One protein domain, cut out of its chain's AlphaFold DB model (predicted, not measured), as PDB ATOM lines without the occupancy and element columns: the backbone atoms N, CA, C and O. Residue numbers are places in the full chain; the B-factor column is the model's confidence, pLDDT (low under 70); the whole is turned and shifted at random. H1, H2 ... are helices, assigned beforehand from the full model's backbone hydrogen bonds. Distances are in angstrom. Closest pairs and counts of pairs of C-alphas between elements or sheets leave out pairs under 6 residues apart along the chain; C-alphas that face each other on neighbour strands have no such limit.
ATOM      1  N   GLU A  92     302.950 322.886 283.298       83.75
ATOM      2  CA  GLU A  92     303.406 323.666 282.144       83.75
ATOM      3  C   GLU A  92     303.977 322.791 281.020       83.75
ATOM      4  O   GLU A  92     303.680 323.017 279.849       83.75
ATOM      5  N   VAL A  93     304.710 321.731 281.371       86.06
ATOM      6  CA  VAL A  93     305.220 320.745 280.405       86.06
ATOM      7  C   VAL A  93     304.061 319.952 279.807       86.06
ATOM      8  O   VAL A  93     303.994 319.753 278.596       86.06
ATOM      9  N   THR A  94     303.096 319.563 280.644       84.69
ATOM     10  CA  THR A  94     301.891 318.848 280.196       84.69
ATOM     11  C   THR A  94     301.093 319.676 279.188       84.69
ATOM     12  O   THR A  94     300.719 319.164 278.134       84.69
ATOM     13  N   LYS A  95     300.868 320.966 279.474       84.69
ATOM     14  CA  LYS A  95     300.173 321.886 278.561       84.69
ATOM     15  C   LYS A  95     300.908 322.037 277.230       84.69
ATOM     16  O   LYS A  95     300.258 321.979 276.189       84.69
ATOM     17  N   ALA A  96     302.234 322.187 277.261       88.00
ATOM     18  CA  ALA A  96     303.044 322.300 276.053       88.00
ATOM     19  C   ALA A  96     302.903 321.047 275.170       88.00
ATOM     20  O   ALA A  96     302.557 321.155 273.995       88.00
ATOM     21  N   TRP A  97     303.058 319.850 275.748       86.94
ATOM     22  CA  TRP A  97     302.887 318.592 275.016       86.94
ATOM     23  C   TRP A  97     301.471 318.397 274.473       86.94
ATOM     24  O   TRP A  97     301.314 317.994 273.324       86.94
ATOM     25  N   MET A  98     300.432 318.707 275.253       83.56
ATOM     26  CA  MET A  98     299.046 318.608 274.782       83.56
ATOM     27  C   MET A  98     298.763 319.565 273.620       83.56
ATOM     28  O   MET A  98     298.124 319.162 272.648       83.56
ATOM     29  N   TRP A  99     299.265 320.801 273.696       85.06
ATOM     30  CA  TRP A  99     299.183 321.764 272.598       85.06
ATOM     31  C   TRP A  99     299.868 321.225 271.338       85.06
ATOM     32  O   TRP A  99     299.272 321.229 270.262       85.06
ATOM     33  N   PHE A 100     301.078 320.686 271.477       85.12
ATOM     34  CA  PHE A 100     301.857 320.166 270.356       85.12
ATOM     35  C   PHE A 100     301.228 318.927 269.719       85.12
ATOM     36  O   PHE A 100     301.063 318.875 268.504       85.12
ATOM     37  N   ILE A 101     300.777 317.962 270.522       83.38
ATOM     38  CA  ILE A 101     300.062 316.776 270.029       83.38
ATOM     39  C   ILE A 101     298.768 317.194 269.320       83.38
ATOM     40  O   ILE A 101     298.474 316.689 268.238       83.38
ATOM     41  N   GLY A 102     298.019 318.145 269.888       75.69
ATOM     42  CA  GLY A 102     296.821 318.703 269.261       75.69
ATOM     43  C   GLY A 102     297.111 319.382 267.919       75.69
ATOM     44  O   GLY A 102     296.370 319.170 266.962       75.69
ATOM     45  N   ARG A 103     298.222 320.127 267.820       73.81
ATOM     46  CA  ARG A 103     298.704 320.743 266.570       73.81
ATOM     47  C   ARG A 103     299.046 319.689 265.512       73.81
ATOM     48  O   ARG A 103     298.778 319.913 264.337       73.81
ATOM     49  N   MET A 104     299.593 318.545 265.925       73.38
ATOM     50  CA  MET A 104     299.980 317.449 265.030       73.38
ATOM     51  C   MET A 104     298.799 316.549 264.615       73.38
ATOM     52  O   MET A 104     298.844 315.905 263.566       73.38
ATOM     53  N   ALA A 105     297.721 316.496 265.402       66.94
ATOM     54  CA  ALA A 105     296.626 315.541 265.233       66.94
ATOM     55  C   ALA A 105     295.383 316.117 264.511       66.94
ATOM     56  O   ALA A 105     294.340 316.287 265.137       66.94
ATOM     57  N   LYS A 106     295.461 316.371 263.189       47.97
ATOM     58  CA  LYS A 106     294.368 316.292 262.166       47.97
ATOM     59  C   LYS A 106     294.777 317.005 260.861       47.97
ATOM     60  O   LYS A 106     295.191 318.151 260.898       47.97
ATOM     61  N   GLY A 107     294.545 316.380 259.699       50.44
ATOM     62  CA  GLY A 107     294.369 317.102 258.422       50.44
ATOM     63  C   GLY A 107     295.575 317.866 257.851       50.44
ATOM     64  O   GLY A 107     295.365 318.838 257.135       50.44
ATOM     65  N   SER A 108     296.807 317.426 258.126       48.88
ATOM     66  CA  SER A 108     298.056 318.018 257.612       48.88
ATOM     67  C   SER A 108     298.157 317.962 256.074       48.88
ATOM     68  O   SER A 108     298.692 317.025 255.481       48.88
ATOM     69  N   PHE A 115     302.432 331.043 262.839       51.81
ATOM     70  CA  PHE A 115     301.652 331.816 263.804       51.81
ATOM     71  C   PHE A 115     300.214 331.974 263.303       51.81
ATOM     72  O   PHE A 115     299.757 333.078 262.993       51.81
ATOM     73  N   ASP A 116     299.527 330.852 263.099       48.12
ATOM     74  CA  ASP A 116     298.155 330.875 262.609       48.12
ATOM     75  C   ASP A 116     297.265 331.679 263.576       48.12
ATOM     76  O   ASP A 116     297.188 331.387 264.770       48.12
ATOM     77  N   LYS A 117     296.589 332.710 263.056       50.28
ATOM     78  CA  LYS A 117     295.733 333.645 263.819       50.28
ATOM     79  C   LYS A 117     294.495 332.970 264.434       50.28
ATOM     80  O   LYS A 117     293.673 333.647 265.047       50.28
ATOM     81  N   HIS A 118     294.356 331.659 264.252       49.41
ATOM     82  CA  HIS A 118     293.250 330.833 264.722       49.41
ATOM     83  C   HIS A 118     293.598 329.905 265.890       49.41
ATOM     84  O   HIS A 118     292.724 329.172 266.352       49.41
ATOM     85  N   SER A 119     294.829 329.917 266.405       54.62
ATOM     86  CA  SER A 119     295.106 329.274 267.691       54.62
ATOM     87  C   SER A 119     294.646 330.169 268.843       54.62
ATOM     88  O   SER A 119     295.063 331.322 268.916       54.62
ATOM     89  N   ASP A 120     293.907 329.617 269.806       61.69
ATOM     90  CA  ASP A 120     293.521 330.295 271.061       61.69
ATOM     91  C   ASP A 120     294.721 330.692 271.960       61.69
ATOM     92  O   ASP A 120     294.549 331.189 273.071       61.69
ATOM     93  N   VAL A 121     295.953 330.442 271.507       69.31
ATOM     94  CA  VAL A 121     297.199 330.646 272.247       69.31
ATOM     95  C   VAL A 121     298.033 331.709 271.539       69.31
ATOM     96  O   VAL A 121     298.330 331.575 270.356       69.31
ATOM     97  N   ASP A 122     298.440 332.742 272.276       81.31
ATOM     98  CA  ASP A 122     299.294 333.818 271.767       81.31
ATOM     99  C   ASP A 122     300.653 333.303 271.254       81.31
ATOM    100  O   ASP A 122     301.204 332.326 271.768       81.31
ATOM    101  N   VAL A 123     301.217 334.005 270.273       78.88
ATOM    102  CA  VAL A 123     302.476 333.682 269.588       78.88
ATOM    103  C   VAL A 123     303.631 333.478 270.569       78.88
ATOM    104  O   VAL A 123     304.311 332.454 270.515       78.88
ATOM    105  N   ALA A 124     303.793 334.381 271.540       81.56
ATOM    106  CA  ALA A 124     304.850 334.269 272.546       81.56
ATOM    107  C   ALA A 124     304.711 332.997 273.406       81.56
ATOM    108  O   ALA A 124     305.694 332.413 273.870       81.56
ATOM    109  N   THR A 125     303.477 332.530 273.612       84.06
ATOM    110  CA  THR A 125     303.205 331.302 274.368       84.06
ATOM    111  C   THR A 125     303.502 330.056 273.532       84.06
ATOM    112  O   THR A 125     304.000 329.066 274.070       84.06
ATOM    113  N   GLN A 126     303.265 330.106 272.219       83.00
ATOM    114  CA  GLN A 126     303.618 329.019 271.301       83.00
ATOM    115  C   GLN A 126     305.132 328.804 271.234       83.00
ATOM    116  O   GLN A 126     305.593 327.669 271.359       83.00
ATOM    117  N   GLU A 127     305.910 329.884 271.121       84.62
ATOM    118  CA  GLU A 127     307.378 329.821 271.144       84.62
ATOM    119  C   GLU A 127     307.879 329.203 272.452       84.62
ATOM    120  O   GLU A 127     308.671 328.256 272.449       84.62
ATOM    121  N   LYS A 128     307.337 329.656 273.590       87.75
ATOM    122  CA  LYS A 128     307.659 329.090 274.904       87.75
ATOM    123  C   LYS A 128     307.361 327.588 274.982       87.75
ATOM    124  O   LYS A 128     308.163 326.833 275.542       87.75
ATOM    125  N   TYR A 129     306.230 327.135 274.444       89.00
ATOM    126  CA  TYR A 129     305.884 325.712 274.414       89.00
ATOM    127  C   TYR A 129     306.832 324.911 273.531       89.00
ATOM    128  O   TYR A 129     307.306 323.862 273.969       89.00
ATOM    129  N   LEU A 130     307.180 325.424 272.353       88.50
ATOM    130  CA  LEU A 130     308.126 324.769 271.459       88.50
ATOM    131  C   LEU A 130     309.507 324.606 272.113       88.50
ATOM    132  O   LEU A 130     310.073 323.510 272.075       88.50
ATOM    133  N   HIS A 131     310.008 325.643 272.794       90.62
ATOM    134  CA  HIS A 131     311.233 325.555 273.595       90.62
ATOM    135  C   HIS A 131     311.116 324.514 274.710       90.62
ATOM    136  O   HIS A 131     312.030 323.709 274.891       90.62
ATOM    137  N   THR A 132     309.995 324.498 275.436       91.75
ATOM    138  CA  THR A 132     309.757 323.560 276.545       91.75
ATOM    139  C   THR A 132     309.794 322.107 276.067       91.75
ATOM    140  O   THR A 132     310.462 321.273 276.673       91.75
ATOM    141  N   ILE A 133     309.128 321.809 274.952       91.75
ATOM    142  CA  ILE A 133     309.065 320.462 274.371       91.75
ATOM    143  C   ILE A 133     310.437 320.011 273.885       91.75
ATOM    144  O   ILE A 133     310.845 318.894 274.184       91.75
ATOM    145  N   ASN A 134     311.165 320.880 273.178       91.69
ATOM    146  CA  ASN A 134     312.504 320.566 272.683       91.69
ATOM    147  C   ASN A 134     313.475 320.263 273.835       91.69
ATOM    148  O   ASN A 134     314.192 319.267 273.783       91.69
ATOM    149  N   HIS A 135     313.460 321.070 274.901       91.12
ATOM    150  CA  HIS A 135     314.309 320.839 276.073       91.12
ATOM    151  C   HIS A 135     313.932 319.562 276.827       91.12
ATOM    152  O   HIS A 135     314.819 318.824 277.250       91.12
ATOM    153  N   GLU A 136     312.639 319.274 276.992       91.25
ATOM    154  CA  GLU A 136     312.191 318.050 277.664       91.25
ATOM    155  C   GLU A 136     312.503 316.806 276.818       91.25
ATOM    156  O   GLU A 136     313.036 315.831 277.343       91.25
ATOM    157  N   ALA A 137     312.278 316.855 275.503       89.94
ATOM    158  CA  ALA A 137     312.634 315.776 274.583       89.94
ATOM    159  C   ALA A 137     314.147 315.502 274.572       89.94
ATOM    160  O   ALA A 137     314.566 314.345 274.595       89.94
ATOM    161  N   HIS A 138     314.972 316.551 274.607       90.62
ATOM    162  CA  HIS A 138     316.422 316.416 274.734       90.62
ATOM    163  C   HIS A 138     316.822 315.824 276.097       90.62
ATOM    164  O   HIS A 138     317.593 314.868 276.167       90.62
ATOM    165  N   LYS A 139     316.250 316.337 277.193       90.31
ATOM    166  CA  LYS A 139     316.529 315.891 278.567       90.31
ATOM    167  C   LYS A 139     316.209 314.414 278.802       90.31
ATOM    168  O   LYS A 139     316.949 313.755 279.529       90.31
ATOM    169  N   TYR A 140     315.126 313.903 278.218       89.69
ATOM    170  CA  TYR A 140     314.729 312.496 278.351       89.69
ATOM    171  C   TYR A 140     315.236 311.599 277.216       89.69
ATOM    172  O   TYR A 140     314.927 310.409 277.207       89.69
ATOM    173  N   GLY A 141     316.035 312.132 276.287       88.12
ATOM    174  CA  GLY A 141     316.628 311.345 275.208       88.12
ATOM    175  C   GLY A 141     315.599 310.795 274.218       88.12
ATOM    176  O   GLY A 141     315.797 309.710 273.681       88.12
ATOM    177  N   THR A 142     314.514 311.533 273.971       89.00
ATOM    178  CA  THR A 142     313.446 311.178 273.021       89.00
ATOM    179  C   THR A 142     313.436 312.145 271.827       89.00
ATOM    180  O   THR A 142     312.513 312.955 271.693       89.00
ATOM    181  N   PRO A 143     314.479 312.139 270.972       86.69
ATOM    182  CA  PRO A 143     314.597 313.053 269.830       86.69
ATOM    183  C   PRO A 143     313.582 312.787 268.715       86.69
ATOM    184  O   PRO A 143     313.383 313.639 267.855       86.69
ATOM    185  N   ASP A 144     312.984 311.603 268.703       86.81
ATOM    186  CA  ASP A 144     311.946 311.147 267.782       86.81
ATOM    187  C   ASP A 144     310.558 311.714 268.121       86.81
ATOM    188  O   ASP A 144     309.689 311.785 267.254       86.81
ATOM    189  N   ALA A 145     310.358 312.172 269.360       85.12
ATOM    190  CA  ALA A 145     309.106 312.780 269.803       85.12
ATOM    191  C   ALA A 145     308.844 314.165 269.175       85.12
ATOM    192  O   ALA A 145     307.709 314.647 269.198       85.12
ATOM    193  N   VAL A 146     309.878 314.806 268.617       87.75
ATOM    194  CA  VAL A 146     309.798 316.105 267.936       87.75
ATOM    195  C   VAL A 146     310.251 315.920 266.485       87.75
ATOM    196  O   VAL A 146     311.408 315.563 266.262       87.75
ATOM    197  N   PRO A 147     309.388 316.159 265.480       87.06
ATOM    198  CA  PRO A 147     309.790 316.102 264.077       87.06
ATOM    199  C   PRO A 147     310.898 317.116 263.768       87.06
ATOM    200  O   PRO A 147     310.936 318.189 264.366       87.06
ATOM    201  N   GLU A 148     311.758 316.803 262.795       84.06
ATOM    202  CA  GLU A 148     312.919 317.631 262.411       84.06
ATOM    203  C   GLU A 148     312.559 319.099 262.130       84.06
ATOM    204  O   GLU A 148     313.284 320.006 262.520       84.06
ATOM    205  N   GLU A 149     311.398 319.346 261.525       83.81
ATOM    206  CA  GLU A 149     310.895 320.688 261.199       83.81
ATOM    207  C   GLU A 149     310.662 321.576 262.435       83.81
ATOM    208  O   GLU A 149     310.667 322.802 262.336       83.81
ATOM    209  N   PHE A 150     310.472 320.959 263.602       83.88
ATOM    210  CA  PHE A 150     310.192 321.619 264.877       83.88
ATOM    211  C   PHE A 150     311.368 321.534 265.857       83.88
ATOM    212  O   PHE A 150     311.240 321.960 267.012       83.88
ATOM    213  N   LYS A 151     312.512 320.993 265.416       87.19
ATOM    214  CA  LYS A 151     313.731 320.947 266.219       87.19
ATOM    215  C   LYS A 151     314.412 322.305 266.229       87.19
ATOM    216  O   LYS A 151     314.797 322.855 265.199       87.19
ATOM    217  N   LEU A 152     314.586 322.841 267.428       87.19
ATOM    218  CA  LEU A 152     315.291 324.101 267.622       87.19
ATOM    219  C   LEU A 152     316.801 323.864 267.565       87.19
ATOM    220  O   LEU A 152     317.338 323.111 268.377       87.19
ATOM    221  N   LYS A 153     317.497 324.559 266.657       86.44
ATOM    222  CA  LYS A 153     318.970 324.514 266.549       86.44
ATOM    223  C   LYS A 153     319.665 324.826 267.873       86.44
ATOM    224  O   LYS A 153     320.647 324.207 268.244       86.44
ATOM    225  N   GLU A 154     319.101 325.748 268.645       88.31
ATOM    226  CA  GLU A 154     319.631 326.127 269.958       88.31
ATOM    227  C   GLU A 154     319.636 324.974 270.977       88.31
ATOM    228  O   GLU A 154     320.397 325.016 271.939       88.31
ATOM    229  N   VAL A 155     318.798 323.951 270.775       86.38
ATOM    230  CA  VAL A 155     318.671 322.792 271.673       86.38
ATOM    231  C   VAL A 155     319.388 321.562 271.118       86.38
ATOM    232  O   VAL A 155     319.940 320.784 271.892       86.38
ATOM    233  N   TRP A 156     319.386 321.378 269.796       83.56
ATOM    234  CA  TRP A 156     319.879 320.159 269.143       83.56
ATOM    235  C   TRP A 156     321.221 320.317 268.404       83.56
ATOM    236  O   TRP A 156     321.796 319.297 268.024       83.56
TER     237      TRP A 156
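What this domain is: This is residues 92 to 108 and 115 to 156 of the 157 residues of an uncharacterized protein of Gammaproteobacteria bacterium (UniProt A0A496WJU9). Two helices, H1 and H2, cross nearly at right angles, with H1 packed on residues 129 to 136 of the longer helix H2. After H2 a long loop, residues 140 to 152, folds back and leads to the very short helix H3, which packs on H2 away from H1. The printed part has 59 residues, with three named helices in the order H1, H2, H3 along the chain and no named strand, and its class is all helix. It is compact, with a radius of gyration of the C-alphas of 11.3 A, and the C-alphas span 32 by 24 by 21 A along their three main axes.

How they stand to each other: Start at the first printed residue with H1, residues 92 to 104, and look from there to H2, residues 123 to 139. H1 and H2 touch, and the closest C-alphas of the two are those of Ala 96 and Tyr 129, 4.7 A apart. H2 touches H1 with residues 129 to 136 alone. The lines of H1 and H2 stand about perpendicular, at 78 degrees, and their centres are 9.4 A apart. Go on to H3, residues 153 to 156, which touches H2, with the C-alphas of His 135 and Val 155 the closest at 6.5 A. Here H2 takes part with residues 134 to 138 alone. H1 and H3 are apart. In the backbones of H1 and H2 you will find every O i to N i+4 pair within hydrogen-bond range; H3 is too short for such a pair, and its one O i to N i+3 pair is within range.

Where its parts are: Find C-alpha 92 at (303.406, 323.666, 282.144), where H1 begins; from there its 13 residues run 18.5 A to C-alpha 104 at (299.980, 317.449, 265.030). Next find C-alpha 123 at (302.476, 333.682, 269.588); from there H2, the longest helix with 17 residues, runs 24.4 A to C-alpha 139. H3 has four residues, 5.1 A from first to last C-alpha, and ends at C-alpha 156 at (319.879, 320.159, 269.143).

The domain as a whole: The two C-alphas farthest apart are those of Lys 117 and Gly 141, at 32.6 A. Look for the cut after Ser 108: residues 109 to 114 are not printed, and C-alphas 108 and 115 are 15.5 A apart across it. The link from H1 to H2 is the link across the cut, while H2 to H3, with 13 residues between them, is a long link. The mean pLDDT of the printed part is 80.0, and the model's confidence is under 70 at residues 105 to 108 and 115 to 121.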